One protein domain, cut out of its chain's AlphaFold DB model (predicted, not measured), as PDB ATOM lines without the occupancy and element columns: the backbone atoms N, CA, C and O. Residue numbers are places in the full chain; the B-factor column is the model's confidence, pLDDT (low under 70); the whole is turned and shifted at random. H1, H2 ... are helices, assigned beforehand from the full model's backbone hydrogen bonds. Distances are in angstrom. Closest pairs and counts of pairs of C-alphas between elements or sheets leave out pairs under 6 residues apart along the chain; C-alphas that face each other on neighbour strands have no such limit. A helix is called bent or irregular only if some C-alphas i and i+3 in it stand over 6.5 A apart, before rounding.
ATOM      1  N   LYS A 277     -63.934  36.595 -14.207       78.62
ATOM      2  CA  LYS A 277     -62.785  37.098 -14.969       78.62
ATOM      3  C   LYS A 277     -63.215  37.954 -16.159       78.62
ATOM      4  O   LYS A 277     -62.533  38.927 -16.467       78.62
ATOM      5  N   SER A 278     -64.343  37.627 -16.798       80.88
ATOM      6  CA  SER A 278     -64.884  38.406 -17.921       80.88
ATOM      7  C   SER A 278     -65.387  39.777 -17.461       80.88
ATOM      8  O   SER A 278     -65.033  40.791 -18.060       80.88
ATOM      9  N   PHE A 279     -66.105  39.835 -16.332       84.25
ATOM     10  CA  PHE A 279     -66.589  41.093 -15.756       84.25
ATOM     11  C   PHE A 279     -65.440  42.002 -15.285       84.25
ATOM     12  O   PHE A 279     -65.518  43.221 -15.413       84.25
ATOM     13  N   ASN A 280     -64.347  41.412 -14.792       85.88
ATOM     14  CA  ASN A 280     -63.142  42.133 -14.369       85.88
ATOM     15  C   ASN A 280     -62.221  42.554 -15.538       85.88
ATOM     16  O   ASN A 280     -61.133  43.079 -15.296       85.88
ATOM     17  N   SER A 281     -62.625  42.343 -16.796       90.00
ATOM     18  CA  SER A 281     -61.897  42.852 -17.965       90.00
ATOM     19  C   SER A 281     -61.843  44.388 -17.942       90.00
ATOM     20  O   SER A 281     -62.886  45.022 -17.752       90.00
ATOM     21  N   PRO A 282     -60.680  45.026 -18.189       91.00
ATOM     22  CA  PRO A 282     -60.560  46.483 -18.139       91.00
ATOM     23  C   PRO A 282     -61.490  47.183 -19.138       91.00
ATOM     24  O   PRO A 282     -62.068  48.207 -18.801       91.00
ATOM     25  N   VAL A 283     -61.727  46.593 -20.317       91.06
ATOM     26  CA  VAL A 283     -62.639  47.142 -21.343       91.06
ATOM     27  C   VAL A 283     -64.111  47.054 -20.902       91.06
ATOM     28  O   VAL A 283     -64.935  47.876 -21.292       91.06
ATOM     29  N   VAL A 284     -64.458  46.070 -20.064       92.00
ATOM     30  CA  VAL A 284     -65.809  45.929 -19.491       92.00
ATOM     31  C   VAL A 284     -66.018  46.921 -18.347       92.00
ATOM     32  O   VAL A 284     -67.065  47.559 -18.283       92.00
ATOM     33  N   GLN A 285     -65.012  47.111 -17.489       95.12
ATOM     34  CA  GLN A 285     -65.035  48.149 -16.455       95.12
ATOM     35  C   GLN A 285     -65.093  49.557 -17.073       95.12
ATOM     36  O   GLN A 285     -65.882  50.386 -16.624       95.12
ATOM     37  N   GLU A 286     -64.347  49.808 -18.155       96.44
ATOM     38  CA  GLU A 286     -64.414  51.068 -18.906       96.44
ATOM     39  C   GLU A 286     -65.789  51.273 -19.561       96.44
ATOM     40  O   GLU A 286     -66.337  52.370 -19.465       96.44
ATOM     41  N   LEU A 287     -66.411  50.232 -20.136       96.38
ATOM     42  CA  LEU A 287     -67.785  50.311 -20.650       96.38
ATOM     43  C   LEU A 287     -68.782  50.706 -19.546       96.38
ATOM     44  O   LEU A 287     -69.572  51.633 -19.737       96.38
ATOM     45  N   VAL A 288     -68.732  50.034 -18.390       95.62
ATOM     46  CA  VAL A 288     -69.579  50.333 -17.222       95.62
ATOM     47  C   VAL A 288     -69.390  51.786 -16.774       95.62
ATOM     48  O   VAL A 288     -70.371  52.519 -16.623       95.62
ATOM     49  N   GLN A 289     -68.139  52.229 -16.637       96.19
ATOM     50  CA  GLN A 289     -67.798  53.594 -16.244       96.19
ATOM     51  C   GLN A 289     -68.274  54.629 -17.276       96.19
ATOM     52  O   GLN A 289     -68.835  55.655 -16.896       96.19
ATOM     53  N   CYS A 290     -68.115  54.361 -18.575       97.12
ATOM     54  CA  CYS A 290     -68.559  55.263 -19.638       97.12
ATOM     55  C   CYS A 290     -70.080  55.446 -19.634       97.12
ATOM     56  O   CYS A 290     -70.550  56.571 -19.790       97.12
ATOM     57  N   VAL A 291     -70.857  54.380 -19.403       96.25
ATOM     58  CA  VAL A 291     -72.325  54.473 -19.299       96.25
ATOM     59  C   VAL A 291     -72.747  55.245 -18.044       96.25
ATOM     60  O   VAL A 291     -73.612  56.115 -18.136       96.25
ATOM     61  N   GLN A 292     -72.100  55.015 -16.896       94.69
ATOM     62  CA  GLN A 292     -72.337  55.793 -15.667       94.69
ATOM     63  C   GLN A 292     -72.013  57.287 -15.841       94.69
ATOM     64  O   GLN A 292     -72.729  58.148 -15.335       94.69
ATOM     65  N   GLN A 293     -70.954  57.604 -16.589       96.19
ATOM     66  CA  GLN A 293     -70.517  58.973 -16.882       96.19
ATOM     67  C   GLN A 293     -71.247  59.609 -18.082       96.19
ATOM     68  O   GLN A 293     -70.866  60.697 -18.510       96.19
ATOM     69  N   ASN A 294     -72.279  58.963 -18.641       96.19
ATOM     70  CA  ASN A 294     -72.997  59.387 -19.856       96.19
ATOM     71  C   ASN A 294     -72.074  59.641 -21.079       96.19
ATOM     72  O   ASN A 294     -72.416  60.397 -21.985       96.19
ATOM     73  N   SER A 295     -70.890  59.023 -21.111       97.25
ATOM     74  CA  SER A 295     -69.856  59.184 -22.145       97.25
ATOM     75  C   SER A 295     -70.046  58.163 -23.272       97.25
ATOM     76  O   SER A 295     -69.224  57.266 -23.482       97.25
ATOM     77  N   TYR A 296     -71.173  58.262 -23.974       97.00
ATOM     78  CA  TYR A 296     -71.665  57.200 -24.856       97.00
ATOM     79  C   TYR A 296     -70.787  56.919 -26.087       97.00
ATOM     80  O   TYR A 296     -70.694  55.763 -26.493       97.00
ATOM     81  N   ASP A 297     -70.058  57.903 -26.622       97.19
ATOM     82  CA  ASP A 297     -69.101  57.672 -27.722       97.19
ATOM     83  C   ASP A 297     -67.974  56.718 -27.305       97.19
ATOM     84  O   ASP A 297     -67.568  55.830 -28.058       97.19
ATOM     85  N   ARG A 298     -67.505  56.836 -26.055       96.75
ATOM     86  CA  ARG A 298     -66.540  55.890 -25.484       96.75
ATOM     87  C   ARG A 298     -67.171  54.530 -25.208       96.75
ATOM     88  O   ARG A 298     -66.504  53.519 -25.404       96.75
ATOM     89  N   ALA A 299     -68.452  54.475 -24.839       97.00
ATOM     90  CA  ALA A 299     -69.173  53.207 -24.721       97.00
ATOM     91  C   ALA A 299     -69.286  52.478 -26.080       97.00
ATOM     92  O   ALA A 299     -69.056  51.268 -26.130       97.00
ATOM     93  N   ILE A 300     -69.531  53.199 -27.188       96.81
ATOM     94  CA  ILE A 300     -69.459  52.642 -28.554       96.81
ATOM     95  C   ILE A 300     -68.057  52.079 -28.814       96.81
ATOM     96  O   ILE A 300     -67.937  50.932 -29.247       96.81
ATOM     97  N   LEU A 301     -66.997  52.836 -28.505       95.94
ATOM     98  CA  LEU A 301     -65.616  52.370 -28.672       95.94
ATOM     99  C   LEU A 301     -65.312  51.118 -27.832       95.94
ATOM    100  O   LEU A 301     -64.703  50.193 -28.359       95.94
ATOM    101  N   CYS A 302     -65.772  51.024 -26.582       95.94
ATOM    102  CA  CYS A 302     -65.576  49.836 -25.739       95.94
ATOM    103  C   CYS A 302     -66.262  48.592 -26.332       95.94
ATOM    104  O   CYS A 302     -65.652  47.522 -26.438       95.94
ATOM    105  N   VAL A 303     -67.512  48.731 -26.789       96.00
ATOM    106  CA  VAL A 303     -68.265  47.661 -27.468       96.00
ATOM    107  C   VAL A 303     -67.584  47.260 -28.780       96.00
ATOM    108  O   VAL A 303     -67.420  46.071 -29.063       96.00
ATOM    109  N   GLN A 304     -67.101  48.231 -29.558       94.31
ATOM    110  CA  GLN A 304     -66.310  47.977 -30.760       94.31
ATOM    111  C   GLN A 304     -64.957  47.326 -30.452       94.31
ATOM    112  O   GLN A 304     -64.481  46.545 -31.275       94.31
ATOM    113  N   GLN A 305     -64.320  47.611 -29.314       94.44
ATOM    114  CA  GLN A 305     -63.023  47.047 -28.923       94.44
ATOM    115  C   GLN A 305     -63.129  45.612 -28.400       94.44
ATOM    116  O   GLN A 305     -62.232  44.817 -28.685       94.44
ATOM    117  N   GLY A 306     -64.226  45.247 -27.734       91.56
ATOM    118  CA  GLY A 306     -64.453  43.874 -27.278       91.56
ATOM    119  C   GLY A 306     -65.291  43.706 -26.009       91.56
ATOM    120  O   GLY A 306     -65.345  42.594 -25.499       91.56
ATOM    121  N   ALA A 307     -65.933  44.747 -25.475       94.44
ATOM    122  CA  ALA A 307     -66.847  44.577 -24.347       94.44
ATOM    123  C   ALA A 307     -68.208  44.015 -24.804       94.44
ATOM    124  O   ALA A 307     -68.849  44.581 -25.698       94.44
ATOM    125  N   ASP A 308     -68.673  42.926 -24.177       95.38
ATOM    126  CA  ASP A 308     -70.052  42.457 -24.363       95.38
ATOM    127  C   ASP A 308     -71.018  43.394 -23.622       95.38
ATOM    128  O   ASP A 308     -70.896  43.619 -22.414       95.38
ATOM    129  N   ILE A 309     -72.007  43.923 -24.345       94.12
ATOM    130  CA  ILE A 309     -73.079  44.769 -23.803       94.12
ATOM    131  C   ILE A 309     -73.832  44.089 -22.645       94.12
ATOM    132  O   ILE A 309     -74.383  44.762 -21.774       94.12
ATOM    133  N   ILE A 310     -73.811  42.751 -22.597       92.81
ATOM    134  CA  ILE A 310     -74.433  41.926 -21.556       92.81
ATOM    135  C   ILE A 310     -74.005  42.322 -20.137       92.81
ATOM    136  O   ILE A 310     -74.789  42.196 -19.198       92.81
ATOM    137  N   HIS A 311     -72.784  42.841 -19.972       92.44
ATOM    138  CA  HIS A 311     -72.252  43.220 -18.668       92.44
ATOM    139  C   HIS A 311     -72.940  44.460 -18.075       92.44
ATOM    140  O   HIS A 311     -72.950  44.608 -16.854       92.44
ATOM    141  N   LEU A 312     -73.599  45.296 -18.887       93.00
ATOM    142  CA  LEU A 312     -74.457  46.378 -18.382       93.00
ATOM    143  C   LEU A 312     -75.700  45.847 -17.645       93.00
ATOM    144  O   LEU A 312     -76.226  46.530 -16.776       93.00
ATOM    145  N   PHE A 313     -76.131  44.618 -17.952       87.81
ATOM    146  CA  PHE A 313     -77.285  43.944 -17.344       87.81
ATOM    147  C   PHE A 313     -76.890  42.947 -16.237       87.81
ATOM    148  O   PHE A 313     -77.728  42.191 -15.746       87.81
ATOM    149  N   HIS A 314     -75.609  42.894 -15.864       86.56
ATOM    150  CA  HIS A 314     -75.103  41.985 -14.837       86.56
ATOM    151  C   HIS A 314     -75.414  42.513 -13.420       86.56
ATOM    152  O   HIS A 314     -75.288  43.715 -13.204       86.56
ATOM    153  N   PRO A 315     -75.714  41.670 -12.409       81.00
ATOM    154  CA  PRO A 315     -76.013  42.150 -11.052       81.00
ATOM    155  C   PRO A 315     -74.905  42.989 -10.393       81.00
ATOM    156  O   PRO A 315     -75.196  43.878  -9.606       81.00
ATOM    157  N   ARG A 316     -73.620  42.806 -10.738       83.50
ATOM    158  CA  ARG A 316     -72.552  43.709 -10.235       83.50
ATOM    159  C   ARG A 316     -72.599  45.124 -10.832       83.50
ATOM    160  O   ARG A 316     -71.932  46.017 -10.323       83.50
ATOM    161  N   SER A 317     -73.424  45.337 -11.852       84.06
ATOM    162  CA  SER A 317     -73.716  46.634 -12.463       84.06
ATOM    163  C   SER A 317     -74.933  47.330 -11.831       84.06
ATOM    164  O   SER A 317     -75.439  48.278 -12.418       84.06
ATOM    165  N   ILE A 318     -75.372  46.931 -10.622       76.25
ATOM    166  CA  ILE A 318     -76.446  47.584  -9.828       76.25
ATOM    167  C   ILE A 318     -76.314  49.120  -9.757       76.25
ATOM    168  O   ILE A 318     -77.312  49.825  -9.650       76.25
ATOM    169  N   HIS A 319     -75.096  49.661  -9.840       81.94
ATOM    170  CA  HIS A 319     -74.847  51.107  -9.823       81.94
ATOM    171  C   HIS A 319     -75.160  51.828 -11.150       81.94
ATOM    172  O   HIS A 319     -75.060  53.053 -11.208       81.94
ATOM    173  N   ILE A 320     -75.500  51.113 -12.227       87.50
ATOM    174  CA  ILE A 320     -75.943  51.714 -13.488       87.50
ATOM    175  C   ILE A 320     -77.467  51.851 -13.454       87.50
ATOM    176  O   ILE A 320     -78.192  50.859 -13.444       87.50
ATOM    177  N   ASN A 321     -77.960  53.089 -13.484       90.75
ATOM    178  CA  ASN A 321     -79.385  53.354 -13.659       90.75
ATOM    179  C   ASN A 321     -79.852  52.805 -15.025       90.75
ATOM    180  O   ASN A 321     -79.191  53.030 -16.043       90.75
ATOM    181  N   SER A 322     -81.002  52.130 -15.070       88.44
ATOM    182  CA  SER A 322     -81.617  51.646 -16.313       88.44
ATOM    183  C   SER A 322     -81.805  52.760 -17.348       88.44
ATOM    184  O   SER A 322     -81.610  52.525 -18.538       88.44
ATOM    185  N   ASP A 323     -82.089  53.985 -16.903       91.00
ATOM    186  CA  ASP A 323     -82.147  55.187 -17.746       91.00
ATOM    187  C   ASP A 323     -80.805  55.465 -18.461       91.00
ATOM    188  O   ASP A 323     -80.781  55.700 -19.666       91.00
ATOM    189  N   SER A 324     -79.657  55.315 -17.785       93.81
ATOM    190  CA  SER A 324     -78.331  55.444 -18.421       93.81
ATOM    191  C   SER A 324     -78.082  54.370 -19.486       93.81
ATOM    192  O   SER A 324     -77.497  54.666 -20.529       93.81
ATOM    193  N   VAL A 325     -78.556  53.134 -19.275       94.00
ATOM    194  CA  VAL A 325     -78.464  52.059 -20.284       94.00
ATOM    195  C   VAL A 325     -79.351  52.370 -21.495       94.00
ATOM    196  O   VAL A 325     -78.907  52.217 -22.635       94.00
ATOM    197  N   ILE A 326     -80.574  52.862 -21.276       92.69
ATOM    198  CA  ILE A 326     -81.501  53.228 -22.358       92.69
ATOM    199  C   ILE A 326     -80.965  54.418 -23.159       92.69
ATOM    200  O   ILE A 326     -80.947  54.368 -24.389       92.69
ATOM    201  N   ARG A 327     -80.454  55.457 -22.489       93.06
ATOM    202  CA  ARG A 327     -79.781  56.595 -23.135       93.06
ATOM    203  C   ARG A 327     -78.561  56.151 -23.944       93.06
ATOM    204  O   ARG A 327     -78.403  56.609 -25.072       93.06
ATOM    205  N   CYS A 328     -77.756  55.219 -23.430       95.38
ATOM    206  CA  CYS A 328     -76.629  54.645 -24.166       95.38
ATOM    207  C   CYS A 328     -77.080  53.921 -25.443       95.38
ATOM    208  O   CYS A 328     -76.518  54.145 -26.512       95.38
ATOM    209  N   LEU A 329     -78.117  53.083 -25.366       94.56
ATOM    210  CA  LEU A 329     -78.635  52.351 -26.528       94.56
ATOM    211  C   LEU A 329     -79.337  53.274 -27.537       94.56
ATOM    212  O   LEU A 329     -79.224  53.061 -28.743       94.56
ATOM    213  N   ARG A 330     -79.989  54.346 -27.070       90.69
ATOM    214  CA  ARG A 330     -80.499  55.435 -27.917       90.69
ATOM    215  C   ARG A 330     -79.362  56.158 -28.641       90.69
ATOM    216  O   ARG A 330     -79.481  56.396 -29.837       90.69
ATOM    217  N   HIS A 331     -78.260  56.457 -27.952       94.06
ATOM    218  CA  HIS A 331     -77.065  57.059 -28.558       94.06
ATOM    219  C   HIS A 331     -76.449  56.142 -29.618       94.06
ATOM    220  O   HIS A 331     -76.145  56.593 -30.716       94.06
ATOM    221  N   PHE A 332     -76.364  54.832 -29.347       94.44
ATOM    222  CA  PHE A 332     -75.916  53.848 -30.340       94.44
ATOM    223  C   PHE A 332     -76.825  53.860 -31.577       94.44
ATOM    224  O   PHE A 332     -76.326  53.829 -32.694       94.44
ATOM    225  N   CYS A 333     -78.149  53.931 -31.401       92.81
ATOM    226  CA  CYS A 333     -79.101  53.970 -32.515       92.81
ATOM    227  C   CYS A 333     -78.943  55.215 -33.409       92.81
ATOM    228  O   CYS A 333     -79.249  55.135 -34.597       92.81
ATOM    229  N   ILE A 334     -78.496  56.344 -32.846       90.94
ATOM    230  CA  ILE A 334     -78.316  57.617 -33.562       90.94
ATOM    231  C   ILE A 334     -76.934  57.675 -34.231       90.94
ATOM    232  O   ILE A 334     -76.853  57.890 -35.437       90.94
ATOM    233  N   GLU A 335     -75.857  57.437 -33.478       95.00
ATOM    234  CA  GLU A 335     -74.478  57.635 -33.953       95.00
ATOM    235  C   GLU A 335     -73.875  56.408 -34.657       95.00
ATOM    236  O   GLU A 335     -72.962  56.534 -35.473       95.00
ATOM    237  N   ASN A 336     -74.333  55.190 -34.341       95.38
ATOM    238  CA  ASN A 336     -73.785  53.966 -34.932       95.38
ATOM    239  C   ASN A 336     -74.821  52.834 -35.018       95.38
ATOM    240  O   ASN A 336     -74.777  51.840 -34.283       95.38
ATOM    241  N   TYR A 337     -75.753  52.995 -35.957       94.25
ATOM    242  CA  TYR A 337     -76.869  52.076 -36.168       94.25
ATOM    243  C   TYR A 337     -76.443  50.606 -36.382       94.25
ATOM    244  O   TYR A 337     -77.119  49.699 -35.897       94.25
ATOM    245  N   ASP A 338     -75.294  50.344 -37.017       95.00
ATOM    246  CA  ASP A 338     -74.766  48.980 -37.184       95.00
ATOM    247  C   ASP A 338     -74.373  48.337 -35.844       95.00
ATOM    248  O   ASP A 338     -74.731  47.186 -35.571       95.00
ATOM    249  N   VAL A 339     -73.670  49.077 -34.973       94.75
ATOM    250  CA  VAL A 339     -73.345  48.615 -33.612       94.75
ATOM    251  C   VAL A 339     -74.621  48.420 -32.798       94.75
ATOM    252  O   VAL A 339     -74.741  47.397 -32.122       94.75
ATOM    253  N   PHE A 340     -75.594  49.333 -32.902       95.69
ATOM    254  CA  PHE A 340     -76.911  49.174 -32.277       95.69
ATOM    255  C   PHE A 340     -77.602  47.882 -32.727       95.69
ATOM    256  O   PHE A 340     -77.998  47.080 -31.885       95.69
ATOM    257  N   LEU A 341     -77.700  47.625 -34.035       95.88
ATOM    258  CA  LEU A 341     -78.383  46.447 -34.566       95.88
ATOM    259  C   LEU A 341     -77.721  45.143 -34.094       95.88
ATOM    260  O   LEU A 341     -78.414  44.209 -33.687       95.88
ATOM    261  N   VAL A 342     -76.385  45.089 -34.094       96.50
ATOM    262  CA  VAL A 342     -75.606  43.945 -33.591       96.50
ATOM    263  C   VAL A 342     -75.841  43.722 -32.094       96.50
ATOM    264  O   VAL A 342     -76.138  42.597 -31.686       96.50
ATOM    265  N   VAL A 343     -75.768  44.781 -31.286       95.62
ATOM    266  CA  VAL A 343     -76.035  44.762 -29.837       95.62
ATOM    267  C   VAL A 343     -77.462  44.301 -29.532       95.62
ATOM    268  O   VAL A 343     -77.678  43.440 -28.680       95.62
ATOM    269  N   MET A 344     -78.449  44.813 -30.259       96.38
ATOM    270  CA  MET A 344     -79.853  44.499 -30.017       96.38
ATOM    271  C   MET A 344     -80.213  43.072 -30.428       96.38
ATOM    272  O   MET A 344     -80.913  42.378 -29.693       96.38
ATOM    273  N   LYS A 345     -79.683  42.581 -31.553       96.69
ATOM    274  CA  LYS A 345     -79.813  41.169 -31.936       96.69
ATOM    275  C   LYS A 345     -79.086  40.241 -30.954       96.69
ATOM    276  O   LYS A 345     -79.618  39.190 -30.610       96.69
ATOM    277  N   ARG A 346     -77.902  40.629 -30.458       95.56
ATOM    278  CA  ARG A 346     -77.160  39.914 -29.400       95.56
ATOM    279  C   ARG A 346     -78.000  39.728 -28.130       95.56
ATOM    280  O   ARG A 346     -77.950  38.648 -27.540       95.56
ATOM    281  N   ILE A 347     -78.750  40.757 -27.731       95.50
ATOM    282  CA  ILE A 347     -79.707  40.695 -26.616       95.50
ATOM    283  C   ILE A 347     -80.909  39.813 -27.002       95.50
ATOM    284  O   ILE A 347     -81.330  38.977 -26.207       95.50
ATOM    285  N   ALA A 348     -81.420  39.913 -28.233       95.94
ATOM    286  CA  ALA A 348     -82.546  39.107 -28.710       95.94
ATOM    287  C   ALA A 348     -82.264  37.588 -28.710       95.94
ATOM    288  O   ALA A 348     -83.091  36.837 -28.194       95.94
ATOM    289  N   TYR A 349     -81.074  37.137 -29.146       95.88
ATOM    290  CA  TYR A 349     -80.599  35.734 -29.047       95.88
ATOM    291  C   TYR A 349     -80.325  35.255 -27.602       95.88
ATOM    292  O   TYR A 349     -79.517  34.357 -27.357       95.88
ATOM    293  N   SER A 350     -80.911  35.907 -26.609       93.50
ATOM    294  CA  SER A 350     -80.676  35.660 -25.187       93.50
ATOM    295  C   SER A 350     -81.886  36.003 -24.322       93.50
ATOM    296  O   SER A 350     -82.110  35.375 -23.291       93.50
ATOM    297  N   ALA A 351     -82.669  36.997 -24.742       92.56
ATOM    298  CA  ALA A 351     -83.864  37.457 -24.055       92.56
ATOM    299  C   ALA A 351     -85.169  36.911 -24.672       92.56
ATOM    300  O   ALA A 351     -86.167  36.828 -23.955       92.56
ATOM    301  N   GLY A 352     -85.169  36.531 -25.955       94.75
ATOM    302  CA  GLY A 352     -86.374  36.113 -26.680       94.75
ATOM    303  C   GLY A 352     -87.237  37.279 -27.175       94.75
ATOM    304  O   GLY A 352     -87.051  38.438 -26.794       94.75
ATOM    305  N   TYR A 353     -88.193  36.979 -28.053       95.81
ATOM    306  CA  TYR A 353     -89.045  37.953 -28.737       95.81
ATOM    307  C   TYR A 353     -89.884  38.789 -27.763       95.81
ATOM    308  O   TYR A 353     -89.926  40.013 -27.892       95.81
ATOM    309  N   GLN A 354     -90.497  38.160 -26.755       92.75
ATOM    310  CA  GLN A 354     -91.386  38.864 -25.819       92.75
ATOM    311  C   GLN A 354     -90.647  39.932 -25.000       92.75
ATOM    312  O   GLN A 354     -91.140  41.052 -24.848       92.75
ATOM    313  N   ARG A 355     -89.420  39.638 -24.542       91.62
ATOM    314  CA  ARG A 355     -88.584  40.631 -23.850       91.62
ATOM    315  C   ARG A 355     -88.164  41.763 -24.791       91.62
ATOM    316  O   ARG A 355     -88.211  42.921 -24.384       91.62
ATOM    317  N   MET A 356     -87.843  41.467 -26.055       94.56
ATOM    318  CA  MET A 356     -87.555  42.514 -27.048       94.56
ATOM    319  C   MET A 356     -88.770  43.404 -27.348       94.56
ATOM    320  O   MET A 356     -88.588  44.598 -27.576       94.56
ATOM    321  N   ARG A 357     -89.999  42.865 -27.311       92.50
ATOM    322  CA  ARG A 357     -91.236  43.651 -27.466       92.50
ATOM    323  C   ARG A 357     -91.417  44.642 -26.312       92.50
ATOM    324  O   ARG A 357     -91.569  45.832 -26.573       92.50
ATOM    325  N   GLY A 358     -91.328  44.185 -25.060       89.88
ATOM    326  CA  GLY A 358     -91.414  45.071 -23.887       89.88
ATOM    327  C   GLY A 358     -90.298  46.124 -23.857       89.88
ATOM    328  O   GLY A 358     -90.547  47.306 -23.617       89.88
ATOM    329  N   PHE A 359     -89.073  45.721 -24.204       89.56
ATOM    330  CA  PHE A 359     -87.927  46.625 -24.284       89.56
ATOM    331  C   PHE A 359     -88.088  47.703 -25.373       89.56
ATOM    332  O   PHE A 359     -87.698  48.853 -25.160       89.56
ATOM    333  N   ARG A 360     -88.724  47.376 -26.511       92.62
ATOM    334  CA  ARG A 360     -89.100  48.373 -27.525       92.62
ATOM    335  C   ARG A 360     -90.076  49.401 -26.965       92.62
ATOM    336  O   ARG A 360     -89.812  50.591 -27.109       92.62
ATOM    337  N   SER A 361     -91.164  48.963 -26.327       88.62
ATOM    338  CA  SER A 361     -92.172  49.869 -25.757       88.62
ATOM    339  C   SER A 361     -91.543  50.869 -24.784       88.62
ATOM    340  O   SER A 361     -91.818  52.063 -24.870       88.62
ATOM    341  N   MET A 362     -90.617  50.409 -23.936       85.44
ATOM    342  CA  MET A 362     -89.863  51.266 -23.015       85.44
ATOM    343  C   MET A 362     -88.993  52.314 -23.737       85.44
ATOM    344  O   MET A 362     -89.014  53.484 -23.360       85.44
ATOM    345  N   ILE A 363     -88.265  51.934 -24.799       84.00
ATOM    346  CA  ILE A 363     -87.486  52.887 -25.614       84.00
ATOM    347  C   ILE A 363     -88.402  53.910 -26.300       84.00
ATOM    348  O   ILE A 363     -88.099  55.104 -26.302       84.00
ATOM    349  N   THR A 364     -89.520  53.465 -26.880       84.75
ATOM    350  CA  THR A 364     -90.457  54.346 -27.589       84.75
ATOM    351  C   THR A 364     -91.140  55.332 -26.634       84.75
ATOM    352  O   THR A 364     -91.215  56.516 -26.956       84.75
ATOM    353  N   ALA A 365     -91.540  54.892 -25.436       85.12
ATOM    354  CA  ALA A 365     -92.148  55.750 -24.417       85.12
ATOM    355  C   ALA A 365     -91.209  56.873 -23.927       85.12
ATOM    356  O   ALA A 365     -91.657  57.993 -23.691       85.12
ATOM    357  N   GLN A 366     -89.902  56.610 -23.817       81.56
ATOM    358  CA  GLN A 366     -88.919  57.598 -23.342       81.56
ATOM    359  C   GLN A 366     -88.399  58.560 -24.430       81.56
ATOM    360  O   GLN A 366     -87.677  59.513 -24.117       81.56
ATOM    361  N   ALA A 367     -88.711  58.331 -25.711       74.00
ATOM    362  CA  ALA A 367     -88.154  59.115 -26.819       74.00
ATOM    363  C   ALA A 367     -89.109  59.337 -28.018       74.00
ATOM    364  O   ALA A 367     -88.663  59.212 -29.164       74.00
ATOM    365  N   PRO A 368     -90.385  59.733 -27.816       73.50
ATOM    366  CA  PRO A 368     -91.373  59.826 -28.900       73.50
ATOM    367  C   PRO A 368     -91.004  60.827 -30.012       73.50
ATOM    368  O   PRO A 368     -91.456  60.680 -31.142       73.50
ATOM    369  N   ALA A 369     -90.171  61.832 -29.722       65.44
ATOM    370  CA  ALA A 369     -89.849  62.916 -30.655       65.44
ATOM    371  C   ALA A 369     -88.665  62.653 -31.613       65.44
ATOM    372  O   ALA A 369     -88.502  63.408 -32.568       65.44
ATOM    373  N   LEU A 370     -87.815  61.640 -31.374       54.72
ATOM    374  CA  LEU A 370     -86.614  61.392 -32.206       54.72
ATOM    375  C   LEU A 370     -86.747  60.226 -33.190       54.72
ATOM    376  O   LEU A 370     -85.799  59.929 -33.913       54.72
ATOM    377  N   LEU A 371     -87.892  59.548 -33.222       61.16
ATOM    378  CA  LEU A 371     -88.055  58.328 -33.996       61.16
ATOM    379  C   LEU A 371     -89.301  58.422 -34.887       61.16
ATOM    380  O   LEU A 371     -90.423  58.240 -34.425       61.16
ATOM    381  N   GLN A 372     -89.090  58.682 -36.181       68.25
ATOM    382  CA  GLN A 372     -90.124  58.542 -37.217       68.25
ATOM    383  C   GLN A 372     -90.702  57.111 -37.158       68.25
ATOM    384  O   GLN A 372     -89.923  56.166 -37.320       68.25
ATOM    385  N   PRO A 373     -92.020  56.906 -36.940       65.75
ATOM    386  CA  PRO A 373     -92.581  55.579 -36.662       65.75
ATOM    387  C   PRO A 373     -92.258  54.501 -37.708       65.75
ATOM    388  O   PRO A 373     -92.021  53.346 -37.350       65.75
ATOM    389  N   SER A 374     -92.176  54.884 -38.986       69.88
ATOM    390  CA  SER A 374     -91.779  54.016 -40.103       69.88
ATOM    391  C   SER A 374     -90.360  53.459 -39.939       69.88
ATOM    392  O   SER A 374     -90.167  52.244 -39.968       69.88
ATOM    393  N   ALA A 375     -89.382  54.324 -39.653       65.44
ATOM    394  CA  ALA A 375     -87.990  53.930 -39.441       65.44
ATOM    395  C   ALA A 375     -87.811  53.010 -38.214       65.44
ATOM    396  O   ALA A 375     -86.913  52.166 -38.200       65.44
ATOM    397  N   ILE A 376     -88.678  53.109 -37.194       69.25
ATOM    398  CA  ILE A 376     -88.688  52.160 -36.063       69.25
ATOM    399  C   ILE A 376     -89.163  50.776 -36.516       69.25
ATOM    400  O   ILE A 376     -88.570  49.764 -36.149       69.25
ATOM    401  N   ASN A 377     -90.247  50.696 -37.287       77.31
ATOM    402  CA  ASN A 377     -90.825  49.405 -37.662       77.31
ATOM    403  C   ASN A 377     -89.840  48.557 -38.477       77.31
ATOM    404  O   ASN A 377     -89.612  47.393 -38.138       77.31
ATOM    405  N   GLU A 378     -89.185  49.157 -39.470       82.44
ATOM    406  CA  GLU A 378     -88.188  48.474 -40.298       82.44
ATOM    407  C   GLU A 378     -86.929  48.090 -39.502       82.44
ATOM    408  O   GLU A 378     -86.432  46.967 -39.622       82.44
ATOM    409  N   SER A 379     -86.447  48.977 -38.621       83.56
ATOM    410  CA  SER A 379     -85.223  48.737 -37.843       83.56
ATOM    411  C   SER A 379     -85.345  47.624 -36.797       83.56
ATOM    412  O   SER A 379     -84.336  47.002 -36.452       83.56
ATOM    413  N   TRP A 380     -86.554  47.328 -36.308       93.81
ATOM    414  CA  TRP A 380     -86.778  46.279 -35.306       93.81
ATOM    415  C   TRP A 380     -87.067  44.892 -35.893       93.81
ATOM    416  O   TRP A 380     -86.871  43.894 -35.196       93.81
ATOM    417  N   ALA A 381     -87.443  44.776 -37.170       94.75
ATOM    418  CA  ALA A 381     -87.717  43.479 -37.797       94.75
ATOM    419  C   ALA A 381     -86.532  42.476 -37.740       94.75
ATOM    420  O   ALA A 381     -86.761  41.295 -37.453       94.75
ATOM    421  N   PRO A 382     -85.251  42.869 -37.933       96.00
ATOM    422  CA  PRO A 382     -84.114  41.958 -37.756       96.00
ATOM    423  C   PRO A 382     -83.887  41.532 -36.295       96.00
ATOM    424  O   PRO A 382     -83.438  40.413 -36.050       96.00
ATOM    425  N   ILE A 383     -84.202  42.405 -35.333       97.00
ATOM    426  CA  ILE A 383     -84.085  42.140 -33.889       97.00
ATOM    427  C   ILE A 383     -85.169  41.139 -33.461       97.00
ATOM    428  O   ILE A 383     -84.896  40.172 -32.751       97.00
ATOM    429  N   TYR A 384     -86.396  41.321 -33.952       96.81
ATOM    430  CA  TYR A 384     -87.509  40.413 -33.694       96.81
ATOM    431  C   TYR A 384     -87.327  39.032 -34.321       96.81
ATOM    432  O   TYR A 384     -87.645  38.049 -33.656       96.81
ATOM    433  N   ARG A 385     -86.760  38.922 -35.531       95.88
ATOM    434  CA  ARG A 385     -86.410  37.612 -36.115       95.88
ATOM    435  C   ARG A 385     -85.404  36.850 -35.248       95.88
ATOM    436  O   ARG A 385     -85.655  35.695 -34.923       95.88
ATOM    437  N   ALA A 386     -84.348  37.512 -34.765       96.31
ATOM    438  CA  ALA A 386     -83.404  36.911 -33.814       96.31
ATOM    439  C   ALA A 386     -84.081  36.452 -32.501       96.31
ATOM    440  O   ALA A 386     -83.792  35.365 -32.000       96.31
ATOM    441  N   GLY A 387     -85.021  37.244 -31.968       96.06
ATOM    442  CA  GLY A 387     -85.790  36.894 -30.768       96.06
ATOM    443  C   GLY A 387     -86.752  35.716 -30.969       96.06
ATOM    444  O   GLY A 387     -86.801  34.822 -30.127       96.06
ATOM    445  N   ARG A 388     -87.476  35.672 -32.098       95.69
ATOM    446  CA  ARG A 388     -88.358  34.544 -32.461       95.69
ATOM    447  C   ARG A 388     -87.550  33.265 -32.681       95.69
ATOM    448  O   ARG A 388     -87.966  32.202 -32.234       95.69
ATOM    449  N   PHE A 389     -86.376  33.372 -33.308       95.00
ATOM    450  CA  PHE A 389     -85.463  32.245 -33.499       95.00
ATOM    451  C   PHE A 389     -84.965  31.677 -32.158       95.00
ATOM    452  O   PHE A 389     -84.931  30.459 -31.988       95.00
ATOM    453  N   PHE A 390     -84.648  32.536 -31.179       94.69
ATOM    454  CA  PHE A 390     -84.344  32.103 -29.809       94.69
ATOM    455  C   PHE A 390     -85.528  31.381 -29.154       94.69
ATOM    456  O   PHE A 390     -85.337  30.288 -28.625       94.69
ATOM    457  N   ASP A 391     -86.738  31.946 -29.200       94.25
ATOM    458  CA  ASP A 391     -87.909  31.342 -28.546       94.25
ATOM    459  C   ASP A 391     -88.295  29.994 -29.181       94.25
ATOM    460  O   ASP A 391     -88.552  29.024 -28.464       94.25
ATOM    461  N   GLY A 392     -88.232  29.890 -30.514       93.44
ATOM    462  CA  GLY A 392     -88.396  28.628 -31.236       93.44
ATOM    463  C   GLY A 392     -87.346  27.597 -30.818       93.44
ATOM    464  O   GLY A 392     -87.693  26.514 -30.351       93.44
ATOM    465  N   ALA A 393     -86.059  27.948 -30.871       89.62
ATOM    466  CA  ALA A 393     -84.976  27.069 -30.431       89.62
ATOM    467  C   ALA A 393     -85.115  26.626 -28.958       89.62
ATOM    468  O   ALA A 393     -84.832  25.473 -28.625       89.62
ATOM    469  N   ARG A 394     -85.597  27.516 -28.080       86.25
ATOM    470  CA  ARG A 394     -85.846  27.247 -26.657       86.25
ATOM    471  C   ARG A 394     -86.971  26.234 -26.426       86.25
ATOM    472  O   ARG A 394     -86.928  25.521 -25.423       86.25
ATOM    473  N   SER A 395     -87.952  26.151 -27.327       85.38
ATOM    474  CA  SER A 395     -89.024  25.150 -27.246       85.38
ATOM    475  C   SER A 395     -88.561  23.728 -27.602       85.38
ATOM    476  O   SER A 395     -89.121  22.769 -27.076       85.38
ATOM    477  N   PHE A 396     -87.499  23.585 -28.409       81.56
ATOM    478  CA  PHE A 396     -87.022  22.285 -28.905       81.56
ATOM    479  C   PHE A 396     -85.738  21.755 -28.243       81.56
ATOM    480  O   PHE A 396     -85.511  20.548 -28.265       81.56
ATOM    481  N   MET A 397     -84.882  22.605 -27.658       78.50
ATOM    482  CA  MET A 397     -83.565  22.188 -27.144       78.50
ATOM    483  C   MET A 397     -83.403  22.352 -25.626       78.50
ATOM    484  O   MET A 397     -83.595  23.435 -25.072       78.50
ATOM    485  N   ARG A 398     -82.938  21.282 -24.964       76.94
ATOM    486  CA  ARG A 398     -82.362  21.293 -23.609       76.94
ATOM    487  C   ARG A 398     -81.066  20.455 -23.608       76.94
ATOM    488  O   ARG A 398     -81.123  19.324 -24.082       76.94
ATOM    489  N   PRO A 399     -79.929  20.946 -23.074       76.62
ATOM    490  CA  PRO A 399     -79.710  22.286 -22.518       76.62
ATOM    491  C   PRO A 399     -79.871  23.391 -23.572       76.62
ATOM    492  O   PRO A 399     -79.751  23.148 -24.771       76.62
ATOM    493  N   TYR A 400     -80.183  24.607 -23.122       79.56
ATOM    494  CA  TYR A 400     -80.457  25.717 -24.031       79.56
ATOM    495  C   TYR A 400     -79.198  26.131 -24.816       79.56
ATOM    496  O   TYR A 400     -78.133  26.296 -24.211       79.56
ATOM    497  N   PRO A 401     -79.293  26.338 -26.142       84.81
ATOM    498  CA  PRO A 401     -78.174  26.823 -26.938       84.81
ATOM    499  C   PRO A 401     -77.792  28.251 -26.527       84.81
ATOM    500  O   PRO A 401     -78.650  29.108 -26.314       84.81
ATOM    501  N   ASN A 402     -76.489  28.522 -26.448       90.50
ATOM    502  CA  ASN A 402     -75.990  29.873 -26.202       90.50
ATOM    503  C   ASN A 402     -76.235  30.790 -27.423       90.50
ATOM    504  O   ASN A 402     -76.482  30.335 -28.545       90.50
ATOM    505  N   ALA A 403     -76.110  32.103 -27.216       90.81
ATOM    506  CA  ALA A 403     -76.347  33.097 -28.264       90.81
ATOM    507  C   ALA A 403     -75.429  32.942 -29.492       90.81
ATOM    508  O   ALA A 403     -75.826  33.317 -30.592       90.81
ATOM    509  N   LEU A 404     -74.221  32.384 -29.328       93.75
ATOM    510  CA  LEU A 404     -73.296  32.149 -30.440       93.75
ATOM    511  C   LEU A 404     -73.777  30.992 -31.312       93.75
ATOM    512  O   LEU A 404     -73.747  31.116 -32.534       93.75
ATOM    513  N   HIS A 405     -74.279  29.910 -30.717       89.94
ATOM    514  CA  HIS A 405     -74.887  28.804 -31.456       89.94
ATOM    515  C   HIS A 405     -76.099  29.293 -32.256       89.94
ATOM    516  O   HIS A 405     -76.205  29.000 -33.444       89.94
ATOM    517  N   LEU A 406     -76.963  30.103 -31.636       92.88
ATOM    518  CA  LEU A 406     -78.160  30.638 -32.288       92.88
ATOM    519  C   LEU A 406     -77.837  31.626 -33.412       92.88
ATOM    520  O   LEU A 406     -78.353  31.466 -34.514       92.88
ATOM    521  N   ALA A 407     -76.943  32.592 -33.178       93.38
ATOM    522  CA  ALA A 407     -76.514  33.534 -34.210       93.38
ATOM    523  C   ALA A 407     -75.826  32.823 -35.388       93.38
ATOM    524  O   ALA A 407     -76.087  33.160 -36.541       93.38
ATOM    525  N   SER A 408     -75.007  31.802 -35.110       92.12
ATOM    526  CA  SER A 408     -74.326  31.015 -36.149       92.12
ATOM    527  C   SER A 408     -75.311  30.161 -36.951       92.12
ATOM    528  O   SER A 408     -75.200  30.085 -38.171       92.12
ATOM    529  N   HIS A 409     -76.297  29.545 -36.289       89.31
ATOM    530  CA  HIS A 409     -77.322  28.730 -36.947       89.31
ATOM    531  C   HIS A 409     -78.305  29.574 -37.771       89.31
ATOM    532  O   HIS A 409     -78.725  29.151 -38.844       89.31
ATOM    533  N   HIS A 410     -78.655  30.773 -37.305       92.25
ATOM    534  CA  HIS A 410     -79.487  31.726 -38.046       92.25
ATOM    535  C   HIS A 410     -78.705  32.465 -39.159       92.25
ATOM    536  O   HIS A 410     -79.255  33.317 -39.848       92.25
ATOM    537  N   GLY A 411     -77.410  32.166 -39.345       91.12
ATOM    538  CA  GLY A 411     -76.571  32.787 -40.377       91.12
ATOM    539  C   GLY A 411     -76.216  34.254 -40.110       91.12
ATOM    540  O   GLY A 411     -75.731  34.950 -41.004       91.12
ATOM    541  N   ASP A 412     -76.421  34.751 -38.887       95.31
ATOM    542  CA  ASP A 412     -76.184  36.146 -38.529       95.31
ATOM    543  C   ASP A 412     -74.700  36.409 -38.275       95.31
ATOM    544  O   ASP A 412     -74.207  36.492 -37.144       95.31
ATOM    545  N   LEU A 413     -73.967  36.549 -39.377       91.94
ATOM    546  CA  LEU A 413     -72.527  36.763 -39.388       91.94
ATOM    547  C   LEU A 413     -72.106  38.029 -38.616       91.94
ATOM    548  O   LEU A 413     -70.979  38.094 -38.129       91.94
ATOM    549  N   SER A 414     -72.998  39.018 -38.476       94.75
ATOM    550  CA  SER A 414     -72.729  40.266 -37.752       94.75
ATOM    551  C   SER A 414     -72.620  40.026 -36.240       94.75
ATOM    552  O   SER A 414     -71.576  40.295 -35.639       94.75
ATOM    553  N   VAL A 415     -73.638  39.394 -35.650       94.69
ATOM    554  CA  VAL A 415     -73.659  39.028 -34.227       94.69
ATOM    555  C   VAL A 415     -72.657  37.923 -33.923       94.69
ATOM    556  O   VAL A 415     -71.998  37.950 -32.890       94.69
ATOM    557  N   THR A 416     -72.469  36.991 -34.854       93.75
ATOM    558  CA  THR A 416     -71.475  35.921 -34.734       93.75
ATOM    559  C   THR A 416     -70.051  36.487 -34.649       93.75
ATOM    560  O   THR A 416     -69.301  36.142 -33.737       93.75
ATOM    561  N   ARG A 417     -69.675  37.428 -35.530       90.19
ATOM    562  CA  ARG A 417     -68.367  38.117 -35.465       90.19
ATOM    563  C   ARG A 417     -68.189  38.935 -34.186       90.19
ATOM    564  O   ARG A 417     -67.061  39.024 -33.700       90.19
ATOM    565  N   TYR A 418     -69.268  39.525 -33.668       93.38
ATOM    566  CA  TYR A 418     -69.272  40.251 -32.399       93.38
ATOM    567  C   TYR A 418     -69.039  39.308 -31.213       93.38
ATOM    568  O   TYR A 418     -68.068  39.486 -30.486       93.38
ATOM    569  N   LEU A 419     -69.830  38.239 -31.086       91.44
ATOM    570  CA  LEU A 419     -69.712  37.222 -30.033       91.44
ATOM    571  C   LEU A 419     -68.329  36.561 -29.974       91.44
ATOM    572  O   LEU A 419     -67.778  36.358 -28.895       91.44
ATOM    573  N   VAL A 420     -67.733  36.283 -31.136       88.31
ATOM    574  CA  VAL A 420     -66.359  35.762 -31.243       88.31
ATOM    575  C   VAL A 420     -65.309  36.801 -30.831       88.31
ATOM    576  O   VAL A 420     -64.218  36.429 -30.407       88.31
ATOM    577  N   LYS A 421     -65.607  38.101 -30.949       88.19
ATOM    578  CA  LYS A 421     -64.707  39.183 -30.525       88.19
ATOM    579  C   LYS A 421     -64.787  39.462 -29.021       88.19
ATOM    580  O   LYS A 421     -63.744  39.713 -28.429       88.19
ATOM    581  N   VAL A 422     -65.987  39.443 -28.438       85.88
ATOM    582  CA  VAL A 422     -66.209  39.807 -27.025       85.88
ATOM    583  C   VAL A 422     -66.023  38.645 -26.043       85.88
ATOM    584  O   VAL A 422     -65.781  38.871 -24.863       85.88
ATOM    585  N   GLY A 423     -66.096  37.402 -26.530       80.12
ATOM    586  CA  GLY A 423     -66.186  36.212 -25.683       80.12
ATOM    587  C   GLY A 423     -67.641  35.937 -25.300       80.12
ATOM    588  O   GLY A 423     -68.356  36.801 -24.805       80.12
TER     589      GLY A 423
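Overview. This is residues 277 to 423 of the 1114 residues of an uncharacterized protein of Lophiotrema nucula (UniProt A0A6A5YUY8). Helix H5 is folded back on itself, with arm H5a in the middle, and H6 runs alongside both H5a and H5b. H4 packs on H5a and lies across the turn end of the hairpin of H1 and H2, near Val 291 and Tyr 296, with short H3 beside H1; the hairpin of H7 and H8 packs across H5a. The 147 printed residues include eight named helices, H1 to H8 in chain order, and no named strand: all helix, their packing part aligned, part crossed. The whole is compact, with a radius of gyration of the C-alphas of 14.8 A, spanning 42 by 41 by 25 A.

Arrangement. By its hydrogen bonds H5, residues 337 to 366, was assigned as one helix, but it is bent: C-alphas 350 and 353 are 9.4 A apart, between arms H5a, 337 to 350, and H5b, 353 to 366. H6, residues 373 to 396, touches H5a the same way at a shallow tilt of 27 degrees, closest C-alphas Ala 348 and Gly 387, 4.4 A. H5b and H6 form a hairpin, closest C-alphas Tyr 353 and Gly 387, 4.0 A. H8, 413 to 422, touches H5a about perpendicular at 81 degrees, closest C-alphas Val 342 and Val 415, 5.3 A, and forms a hairpin with H7, 403 to 409. H4, 322 to 335, touches H5a with residues 329 to 333 alone, closest C-alphas Phe 332 and Phe 340, 5.2 A. H2, 296 to 305, touches H4 about perpendicular at 77 degrees, closest C-alphas Tyr 296 and Cys 328, 5.6 A, and forms a hairpin with H1, 282 to 292. H3, 309 to 313, and H1 only just touch, with 3 pairs of C-alphas within 8 A. Every O i to N i+4 pair is within hydrogen-bond range in H1, H2, H4, H5b, H7 and H8, against 9 of 10 in H5a, 16 of 20 in H6 and 0 of 1 in H3, where 2 of 2 O i to N i+3 pairs are.

Along the chain. H6 is 34.6 A long and only just irregular, C-alphas 379 and 382 being 6.9 A apart, with a kink of 38 degrees near residue 382. H1 begins at C-alpha 282 (-60.560, 46.483, -18.139); H8 ends at C-alpha 422 (-66.209, 39.807, -27.025).

Size, cuts and confidence. The C-alphas farthest apart are those of Ala 369 and Arg 398, 42.9 A. The printed part has no cut and no long link; residues 369 to 376 have pLDDT under 70.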